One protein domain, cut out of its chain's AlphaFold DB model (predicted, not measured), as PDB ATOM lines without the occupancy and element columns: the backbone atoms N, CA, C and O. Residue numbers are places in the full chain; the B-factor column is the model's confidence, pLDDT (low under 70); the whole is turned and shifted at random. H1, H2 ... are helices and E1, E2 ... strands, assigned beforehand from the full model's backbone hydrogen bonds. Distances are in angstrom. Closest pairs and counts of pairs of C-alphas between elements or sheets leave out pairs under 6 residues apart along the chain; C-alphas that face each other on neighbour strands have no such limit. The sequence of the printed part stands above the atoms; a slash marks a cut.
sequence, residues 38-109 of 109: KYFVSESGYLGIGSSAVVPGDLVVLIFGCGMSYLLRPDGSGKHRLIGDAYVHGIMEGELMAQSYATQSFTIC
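Overview. This is residues 38 to 109 of the 109 residues of an uncharacterized protein of Clohesyomyces aquaticus (UniProt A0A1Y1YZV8). One strongly twisted antiparallel sheet, E1, E2, E5, E4, E3, curls like part of a barrel; beyond E5 the chain loops out through tiny H1, off the sheet, and swings back toward the E4-E5 turn. Residues 97 to 102 stand free. The 72 printed residues, under half in named elements, run E1 to E5, then H1: mostly strand, compact, radius of gyration of the C-alphas 11.9 A, spans 33 by 26 by 20 A.

Arrangement. E5, residues 80 to 88, bends by 66 degrees at residue 84. Its residues 80 to 86 pair with E4, residues 69 to 74, N 71 and O 84 at 2.9 A; its residues 86 to 88 pair with E2, residues 47 to 51, N 49 and O 87 at 2.7 A. Edge strand E1, residues 38 to 41, pairs with E2, N 40 and O 48 at 2.9 A; edge strand E3, residues 59 to 62, pairs with E4, N 61 and O 70 at 2.8 A. E3, E4 and E5 form a meander, each the antiparallel neighbour of the one before; E2, neighbour of E5, completes a Greek key. H1, residues 95 to 98, is too short for an O i to N i+4 pair.

Along the chain. E5 is 19.7 A long. E1 begins at C-alpha 38 (125.642, 93.607, 131.819); H1 ends at C-alpha 98 (123.248, 120.559, 126.873).

Size, cuts and confidence. No cut, no long link; residues 94 to 100 have pLDDT under 70.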
ATOM      1  N   LYS A  38     125.006  93.718 133.136       89.38
ATOM      2  CA  LYS A  38     125.642  93.607 131.819       89.38
ATOM      3  C   LYS A  38     126.050  94.980 131.308       89.38
ATOM      4  O   LYS A  38     125.310  95.946 131.473       89.38
ATOM      5  N   TYR A  39     127.206  95.044 130.650       90.88
ATOM      6  CA  TYR A  39     127.563  96.200 129.840       90.88
ATOM      7  C   TYR A  39     126.869  96.090 128.484       90.88
ATOM      8  O   TYR A  39     126.656  94.992 127.962       90.88
ATOM      9  N   PHE A  40     126.539  97.229 127.901       91.56
ATOM     10  CA  PHE A  40     126.028  97.327 126.545       91.56
ATOM     11  C   PHE A  40     126.580  98.587 125.886       91.56
ATOM     12  O   PHE A  40     127.006  99.524 126.557       91.56
ATOM     13  N   VAL A  41     126.563  98.605 124.560       93.31
ATOM     14  CA  VAL A  41     126.833  99.811 123.779       93.31
ATOM     15  C   VAL A  41     125.554 100.126 123.024       93.31
ATOM     16  O   VAL A  41     125.036  99.271 122.305       93.31
ATOM     17  N   SER A  42     125.002 101.315 123.253       92.06
ATOM     18  CA  SER A  42     123.825 101.785 122.516       92.06
ATOM     19  C   SER A  42     124.166 102.014 121.041       92.06
ATOM     20  O   SER A  42     125.324 102.241 120.693       92.06
ATOM     21  N   GLU A  43     123.160 102.029 120.165       90.94
ATOM     22  CA  GLU A  43     123.368 102.315 118.734       90.94
ATOM     23  C   GLU A  43     124.000 103.692 118.485       90.94
ATOM     24  O   GLU A  43     124.700 103.892 117.497       90.94
ATOM     25  N   SER A  44     123.798 104.638 119.407       87.56
ATOM     26  CA  SER A  44     124.413 105.968 119.363       87.56
ATOM     27  C   SER A  44     125.847 106.006 119.916       87.56
ATOM     28  O   SER A  44     126.425 107.082 120.019       87.56
ATOM     29  N   GLY A  45     126.427 104.857 120.277       89.44
ATOM     30  CA  GLY A  45     127.820 104.733 120.716       89.44
ATOM     31  C   GLY A  45     128.062 104.930 122.215       89.44
ATOM     32  O   GLY A  45     129.203 104.821 122.654       89.44
ATOM     33  N   TYR A  46     127.025 105.174 123.025       89.38
ATOM     34  CA  TYR A  46     127.186 105.310 124.478       89.38
ATOM     35  C   TYR A  46     127.383 103.955 125.153       89.38
ATOM     36  O   TYR A  46     126.595 103.031 124.925       89.38
ATOM     37  N   LEU A  47     128.395 103.871 126.019       90.81
ATOM     38  CA  LEU A  47     128.646 102.730 126.892       90.81
ATOM     39  C   LEU A  47     127.724 102.795 128.114       90.81
ATOM     40  O   LEU A  47     127.682 103.808 128.813       90.81
ATOM     41  N   GLY A  48     127.020 101.703 128.389       91.69
ATOM     42  CA  GLY A  48     126.139 101.585 129.540       91.69
ATOM     43  C   GLY A  48     126.308 100.284 130.310       91.69
ATOM     44  O   GLY A  48     126.900  99.320 129.825       91.69
ATOM     45  N   ILE A  49     125.769 100.275 131.523       92.19
ATOM     46  CA  ILE A  49     125.666  99.145 132.439       92.19
ATOM     47  C   ILE A  49     124.208  99.070 132.885       92.19
ATOM     48  O   ILE A  49     123.669 100.038 133.417       92.19
ATOM     49  N   GLY A  50     123.566  97.929 132.673       92.00
ATOM     50  CA  GLY A  50     122.200  97.663 133.127       92.00
ATOM     51  C   GLY A  50     122.087  96.280 133.754       92.00
ATOM     52  O   GLY A  50     123.088  95.591 133.948       92.00
ATOM     53  N   SER A  51     120.865  95.855 134.066       91.94
ATOM     54  CA  SER A  51     120.615  94.532 134.648       91.94
ATOM     55  C   SER A  51     120.979  93.372 133.705       91.94
ATOM     56  O   SER A  51     121.225  93.526 132.506       91.94
ATOM     57  N   SER A  52     120.981  92.151 134.225       91.06
ATOM     58  CA  SER A  52     121.206  90.933 133.440       91.06
ATOM     59  C   SER A  52     120.118  90.695 132.383       91.06
ATOM     60  O   SER A  52     120.348  89.953 131.421       91.06
ATOM     61  N   ALA A  53     118.960  91.348 132.521       92.88
ATOM     62  CA  ALA A  53     117.819  91.245 131.618       92.88
ATOM     63  C   ALA A  53     117.953  92.085 130.338       92.88
ATOM     64  O   ALA A  53     117.094  91.964 129.461       92.88
ATOM     65  N   VAL A  54     118.998  92.911 130.218       94.19
ATOM     66  CA  VAL A  54     119.243  93.758 129.040       94.19
ATOM     67  C   VAL A  54     119.533  92.917 127.800       94.19
ATOM     68  O   VAL A  54     120.319  91.962 127.852       94.19
ATOM     69  N   VAL A  55     118.899  93.277 126.682       94.38
ATOM     70  CA  VAL A  55     119.052  92.611 125.376       94.38
ATOM     71  C   VAL A  55     119.073  93.628 124.222       94.38
ATOM     72  O   VAL A  55     118.599  94.754 124.383       94.38
ATOM     73  N   PRO A  56     119.585  93.248 123.033       95.56
ATOM     74  CA  PRO A  56     119.478  94.082 121.838       95.56
ATOM     75  C   PRO A  56     118.023  94.463 121.521       95.56
ATOM     76  O   PRO A  56     117.139  93.607 121.543       95.56
ATOM     77  N   GLY A  57     117.793  95.740 121.208       94.25
ATOM     78  CA  GLY A  57     116.460  96.308 120.964       94.25
ATOM     79  C   GLY A  57     115.823  96.999 122.177       94.25
ATOM     80  O   GLY A  57     114.777  97.628 122.024       94.25
ATOM     81  N   ASP A  58     116.444  96.922 123.359       96.19
ATOM     82  CA  ASP A  58     116.066  97.770 124.493       96.19
ATOM     83  C   ASP A  58     116.395  99.245 124.208       96.19
ATOM     84  O   ASP A  58     117.447  99.578 123.658       96.19
ATOM     85  N   LEU A  59     115.491 100.135 124.609       94.56
ATOM     86  CA  LEU A  59     115.614 101.581 124.459       94.56
ATOM     87  C   LEU A  59     116.178 102.192 125.739       94.56
ATOM     88  O   LEU A  59     115.585 102.033 126.806       94.56
ATOM     89  N   VAL A  60     117.270 102.947 125.622       93.38
ATOM     90  CA  VAL A  60     117.762 103.815 126.699       93.38
ATOM     91  C   VAL A  60     116.934 105.092 126.710       93.38
ATOM     92  O   VAL A  60     116.870 105.798 125.703       93.38
ATOM     93  N   VAL A  61     116.323 105.411 127.846       92.06
ATOM     94  CA  VAL A  61     115.530 106.630 128.020       92.06
ATOM     95  C   VAL A  61     115.935 107.382 129.280       92.06
ATOM     96  O   VAL A  61     116.291 106.793 130.299       92.06
ATOM     97  N   LEU A  62     115.825 108.706 129.217       89.62
ATOM     98  CA  LEU A  62     115.820 109.572 130.389       89.62
ATOM     99  C   LEU A  62     114.375 109.937 130.705       89.62
ATOM    100  O   LEU A  62     113.672 110.509 129.872       89.62
ATOM    101  N   ILE A  63     113.926 109.592 131.907       88.62
ATOM    102  CA  ILE A  63     112.598 109.973 132.382       88.62
ATOM    103  C   ILE A  63     112.710 111.361 133.012       88.62
ATOM    104  O   ILE A  63     113.577 111.598 133.852       88.62
ATOM    105  N   PHE A  64     111.836 112.292 132.620       86.38
ATOM    106  CA  PHE A  64     111.843 113.638 133.194       86.38
ATOM    107  C   PHE A  64     111.688 113.609 134.711       86.38
ATOM    108  O   PHE A  64     110.799 112.951 135.246       86.38
ATOM    109  N   GLY A  65     112.543 114.371 135.391       83.12
ATOM    110  CA  GLY A  65     112.576 114.430 136.850       83.12
ATOM    111  C   GLY A  65     113.320 113.268 137.512       83.12
ATOM    112  O   GLY A  65     113.511 113.303 138.725       83.12
ATOM    113  N   CYS A  66     113.783 112.272 136.752       82.19
ATOM    114  CA  CYS A  66     114.662 111.222 137.256       82.19
ATOM    115  C   CYS A  66     116.134 111.571 136.987       82.19
ATOM    116  O   CYS A  66     116.474 112.096 135.932       82.19
ATOM    117  N   GLY A  67     117.014 111.249 137.940       80.38
ATOM    118  CA  GLY A  67     118.470 111.424 137.805       80.38
ATOM    119  C   GLY A  67     119.200 110.221 137.196       80.38
ATOM    120  O   GLY A  67     120.422 110.228 137.112       80.38
ATOM    121  N   MET A  68     118.460 109.181 136.805       85.81
ATOM    122  CA  MET A  68     118.985 107.926 136.263       85.81
ATOM    123  C   MET A  68     118.437 107.693 134.856       85.81
ATOM    124  O   MET A  68     117.345 108.166 134.522       85.81
ATOM    125  N   SER A  69     119.170 106.926 134.046       91.56
ATOM    126  CA  SER A  69     118.633 106.385 132.796       91.56
ATOM    127  C   SER A  69     117.904 105.065 133.038       91.56
ATOM    128  O   SER A  69     118.164 104.372 134.023       91.56
ATOM    129  N   TYR A  70     116.975 104.730 132.150       93.44
ATOM    130  CA  TYR A  70     116.150 103.529 132.232       93.44
ATOM    131  C   TYR A  70     116.126 102.794 130.902       93.44
ATOM    132  O   TYR A  70     116.347 103.383 129.844       93.44
ATOM    133  N   LEU A  71     115.810 101.505 130.966       95.38
ATOM    134  CA  LEU A  71     115.670 100.641 129.807       95.38
ATOM    135  C   LEU A  71     114.207 100.257 129.595       95.38
ATOM    136  O   LEU A  71     113.559  99.694 130.483       95.38
ATOM    137  N   LEU A  72     113.698 100.552 128.401       96.19
ATOM    138  CA  LEU A  72     112.350 100.204 127.961       96.19
ATOM    139  C   LEU A  72     112.400  99.182 126.828       96.19
ATOM    140  O   LEU A  72     113.101  99.379 125.842       96.19
ATOM    141  N   ARG A  73     111.591  98.126 126.927       96.75
ATOM    142  CA  ARG A  73     111.447  97.124 125.863       96.75
ATOM    143  C   ARG A  73     110.082  97.233 125.191       96.75
ATOM    144  O   ARG A  73     109.083  97.049 125.890       96.75
ATOM    145  N   PRO A  74     110.003  97.472 123.872       95.38
ATOM    146  CA  PRO A  74     108.741  97.399 123.140       95.38
ATOM    147  C   PRO A  74     108.117  96.003 123.259       95.38
ATOM    148  O   PRO A  74     108.805  94.997 123.089       95.38
ATOM    149  N   ASP A  75     106.814  95.923 123.531       94.25
ATOM    150  CA  ASP A  75     106.096  94.640 123.635       94.25
ATOM    151  C   ASP A  75     105.324  94.253 122.360       94.25
ATOM    152  O   ASP A  75     104.641  93.231 122.325       94.25
ATOM    153  N   GLY A  76     105.424  95.074 121.309       92.00
ATOM    154  CA  GLY A  76     104.725  94.890 120.034       92.00
ATOM    155  C   GLY A  76     103.275  95.390 120.011       92.00
ATOM    156  O   GLY A  76     102.687  95.466 118.935       92.00
ATOM    157  N   SER A  77     102.702  95.789 121.151       93.50
ATOM    158  CA  SER A  77     101.326  96.308 121.269       93.50
ATOM    159  C   SER A  77     101.240  97.840 121.317       93.50
ATOM    160  O   SER A  77     100.172  98.407 121.548       93.50
ATOM    161  N   GLY A  78     102.370  98.526 121.122       92.19
ATOM    162  CA  GLY A  78     102.505  99.969 121.351       92.19
ATOM    163  C   GLY A  78     102.770 100.336 122.815       92.19
ATOM    164  O   GLY A  78     102.850 101.519 123.148       92.19
ATOM    165  N   LYS A  79     102.935  99.337 123.690       95.81
ATOM    166  CA  LYS A  79     103.381  99.515 125.070       95.81
ATOM    167  C   LYS A  79     104.836  99.087 125.224       95.81
ATOM    168  O   LYS A  79     105.443  98.478 124.339       95.81
ATOM    169  N   HIS A  80     105.394  99.446 126.369       96.56
ATOM    170  CA  HIS A  80     106.766  99.151 126.731       96.56
ATOM    171  C   HIS A  80     106.811  98.515 128.111       96.56
ATOM    172  O   HIS A  80     106.060  98.883 129.013       96.56
ATOM    173  N   ARG A  81     107.730  97.580 128.295       96.19
ATOM    174  CA  ARG A  81     108.067  97.045 129.607       96.19
ATOM    175  C   ARG A  81     109.242  97.829 130.169       96.19
ATOM    176  O   ARG A  81     110.245  97.990 129.478       96.19
ATOM    177  N   LEU A  82     109.134  98.267 131.420       95.31
ATOM    178  CA  LEU A  82     110.280  98.782 132.161       95.31
ATOM    179  C   LEU A  82     111.181  97.606 132.553       95.31
ATOM    180  O   LEU A  82     110.756  96.729 133.304       95.31
ATOM    181  N   ILE A  83     112.396  97.565 132.009       95.31
ATOM    182  CA  ILE A  83     113.378  96.507 132.284       95.31
ATOM    183  C   ILE A  83     114.160  96.809 133.563       95.31
ATOM    184  O   ILE A  83     114.442  95.900 134.340       95.31
ATOM    185  N   GLY A  84     114.488  98.080 133.785       92.50
ATOM    186  CA  GLY A  84     115.234  98.535 134.951       92.50
ATOM    187  C   GLY A  84     115.900  99.880 134.708       92.50
ATOM    188  O   GLY A  84     115.734 100.491 133.648       92.50
ATOM    189  N   ASP A  85     116.640 100.331 135.706       92.25
ATOM    190  CA  ASP A  85     117.587 101.426 135.592       92.25
ATOM    191  C   ASP A  85     118.873 100.976 134.878       92.25
ATOM    192  O   ASP A  85     119.191  99.788 134.760       92.25
ATOM    193  N   ALA A  86     119.597 101.954 134.352       92.62
ATOM    194  CA  ALA A  86     120.901 101.760 133.752       92.62
ATOM    195  C   ALA A  86     121.806 102.948 134.074       92.62
ATOM    196  O   ALA A  86     121.368 104.105 134.103       92.62
ATOM    197  N   TYR A  87     123.087 102.656 134.266       90.94
ATOM    198  CA  TYR A  87     124.133 103.657 134.159       90.94
ATOM    199  C   TYR A  87     124.529 103.796 132.696       90.94
ATOM    200  O   TYR A  87     124.839 102.798 132.056       90.94
ATOM    201  N   VAL A  88     124.542 105.011 132.156       90.88
ATOM    202  CA  VAL A  88     125.073 105.254 130.811       90.88
ATOM    203  C   VAL A  88     126.055 106.409 130.878       90.88
ATOM    204  O   VAL A  88     125.714 107.516 131.306       90.88
ATOM    205  N   HIS A  89     127.292 106.116 130.486       87.62
ATOM    206  CA  HIS A  89     128.399 107.056 130.537       87.62
ATOM    207  C   HIS A  89     128.144 108.240 129.591       87.62
ATOM    208  O   HIS A  89     127.551 108.066 128.522       87.62
ATOM    209  N   GLY A  90     128.512 109.452 130.014       81.50
ATOM    210  CA  GLY A  90     128.204 110.724 129.338       81.50
ATOM    211  C   GLY A  90     126.737 111.183 129.453       81.50
ATOM    212  O   GLY A  90     126.445 112.368 129.579       81.50
ATOM    213  N   ILE A  91     125.778 110.255 129.523       81.94
ATOM    214  CA  ILE A  91     124.350 110.573 129.716       81.94
ATOM    215  C   ILE A  91     124.090 111.067 131.140       81.94
ATOM    216  O   ILE A  91     123.501 112.131 131.340       81.94
ATOM    217  N   MET A  92     124.517 110.286 132.132       77.06
ATOM    218  CA  MET A  92     124.245 110.570 133.545       77.06
ATOM    219  C   MET A  92     125.091 111.702 134.131       77.06
ATOM    220  O   MET A  92     124.740 112.242 135.175       77.06
ATOM    221  N   GLU A  93     126.165 112.101 133.452       71.94
ATOM    222  CA  GLU A  93     126.985 113.265 133.817       71.94
ATOM    223  C   GLU A  93     126.375 114.583 133.307       71.94
ATOM    224  O   GLU A  93     126.922 115.664 133.512       71.94
ATOM    225  N   GLY A  94     125.196 114.509 132.679       66.62
ATOM    226  CA  GLY A  94     124.451 115.671 132.205       66.62
ATOM    227  C   GLY A  94     124.956 116.228 130.876       66.62
ATOM    228  O   GLY A  94     124.419 117.233 130.416       66.62
ATOM    229  N   GLU A  95     125.916 115.576 130.214       67.69
ATOM    230  CA  GLU A  95     126.473 116.041 128.934       67.69
ATOM    231  C   GLU A  95     125.405 116.080 127.831       67.69
ATOM    232  O   GLU A  95     125.429 116.937 126.945       67.69
ATOM    233  N   LEU A  96     124.400 115.205 127.930       66.00
ATOM    234  CA  LEU A  96     123.228 115.226 127.061       66.00
ATOM    235  C   LEU A  96     122.251 116.368 127.388       66.00
ATOM    236  O   LEU A  96     121.556 116.856 126.503       66.00
ATOM    237  N   MET A  97     122.188 116.886 128.613       63.69
ATOM    238  CA  MET A  97     121.242 117.977 128.906       63.69
ATOM    239  C   MET A  97     121.607 119.303 128.222       63.69
ATOM    240  O   MET A  97     120.763 120.191 128.120       63.69
ATOM    241  N   ALA A  98     122.830 119.427 127.698       63.50
ATOM    242  CA  ALA A  98     123.248 120.559 126.873       63.50
ATOM    243  C   ALA A  98     122.738 120.487 125.417       63.50
ATOM    244  O   ALA A  98     122.859 121.466 124.678       63.50
ATOM    245  N   GLN A  99     122.177 119.351 124.987       65.50
ATOM    246  CA  GLN A  99     121.700 119.123 123.622       65.50
ATOM    247  C   GLN A  99     120.165 119.064 123.563       65.50
ATOM    248  O   GLN A  99     119.484 118.663 124.503       65.50
ATOM    249  N   SER A 100     119.597 119.477 122.426       66.25
ATOM    250  CA  SER A 100     118.151 119.407 122.189       66.25
ATOM    251  C   SER A 100     117.760 118.006 121.716       66.25
ATOM    252  O   SER A 100     117.926 117.687 120.540       66.25
ATOM    253  N   TYR A 101     117.232 117.172 122.614       72.62
ATOM    254  CA  TYR A 101     116.676 115.863 122.253       72.62
ATOM    255  C   TYR A 101     115.174 115.930 121.993       72.62
ATOM    256  O   TYR A 101     114.429 116.641 122.671       72.62
ATOM    257  N   ALA A 102     114.720 115.149 121.012       78.75
ATOM    258  CA  ALA A 102     113.300 114.942 120.792       78.75
ATOM    259  C   ALA A 102     112.696 114.241 122.014       78.75
ATOM    260  O   ALA A 102     113.186 113.211 122.473       78.75
ATOM    261  N   THR A 103     111.623 114.815 122.541       85.81
ATOM    262  CA  THR A 103     110.866 114.220 123.637       85.81
ATOM    263  C   THR A 103     109.783 113.304 123.084       85.81
ATOM    264  O   THR A 103     109.092 113.669 122.135       85.81
ATOM    265  N   GLN A 104     109.591 112.145 123.710       90.12
ATOM    266  CA  GLN A 104     108.545 111.193 123.350       90.12
ATOM    267  C   GLN A 104     107.843 110.660 124.602       90.12
ATOM    268  O   GLN A 104     108.470 110.426 125.634       90.12
ATOM    269  N   SER A 105     106.531 110.449 124.502       93.12
ATOM    270  CA  SER A 105     105.750 109.763 125.531       93.12
ATOM    271  C   SER A 105     105.730 108.255 125.280       93.12
ATOM    272  O   SER A 105     105.505 107.812 124.153       93.12
ATOM    273  N   PHE A 106     105.913 107.476 126.345       92.06
ATOM    274  CA  PHE A 106     105.849 106.016 126.320       92.06
ATOM    275  C   PHE A 106     104.736 105.525 127.246       92.06
ATOM    276  O   PHE A 106     104.592 106.012 128.366       92.06
ATOM    277  N   THR A 107     103.974 104.531 126.793       94.00
ATOM    278  CA  THR A 107     102.997 103.822 127.629       94.00
ATOM    279  C   THR A 107     103.648 102.567 128.197       94.00
ATOM    280  O   THR A 107     104.165 101.757 127.426       94.00
ATOM    281  N   ILE A 108     103.607 102.391 129.519       92.62
ATOM    282  CA  ILE A 108     104.180 101.223 130.206       92.62
ATOM    283  C   ILE A 108     103.102 100.151 130.443       92.62
ATOM    284  O   ILE A 108     101.938 100.500 130.663       92.62
ATOM    285  N   CYS A 109     103.460  98.864 130.333       87.88
ATOM    286  CA  CYS A 109     102.565  97.734 130.620       87.88
ATOM    287  C   CYS A 109     102.475  97.393 132.111       87.88
ATOM    288  O   CYS A 109     103.532  97.418 132.783       87.88
TER     289      CYS A 109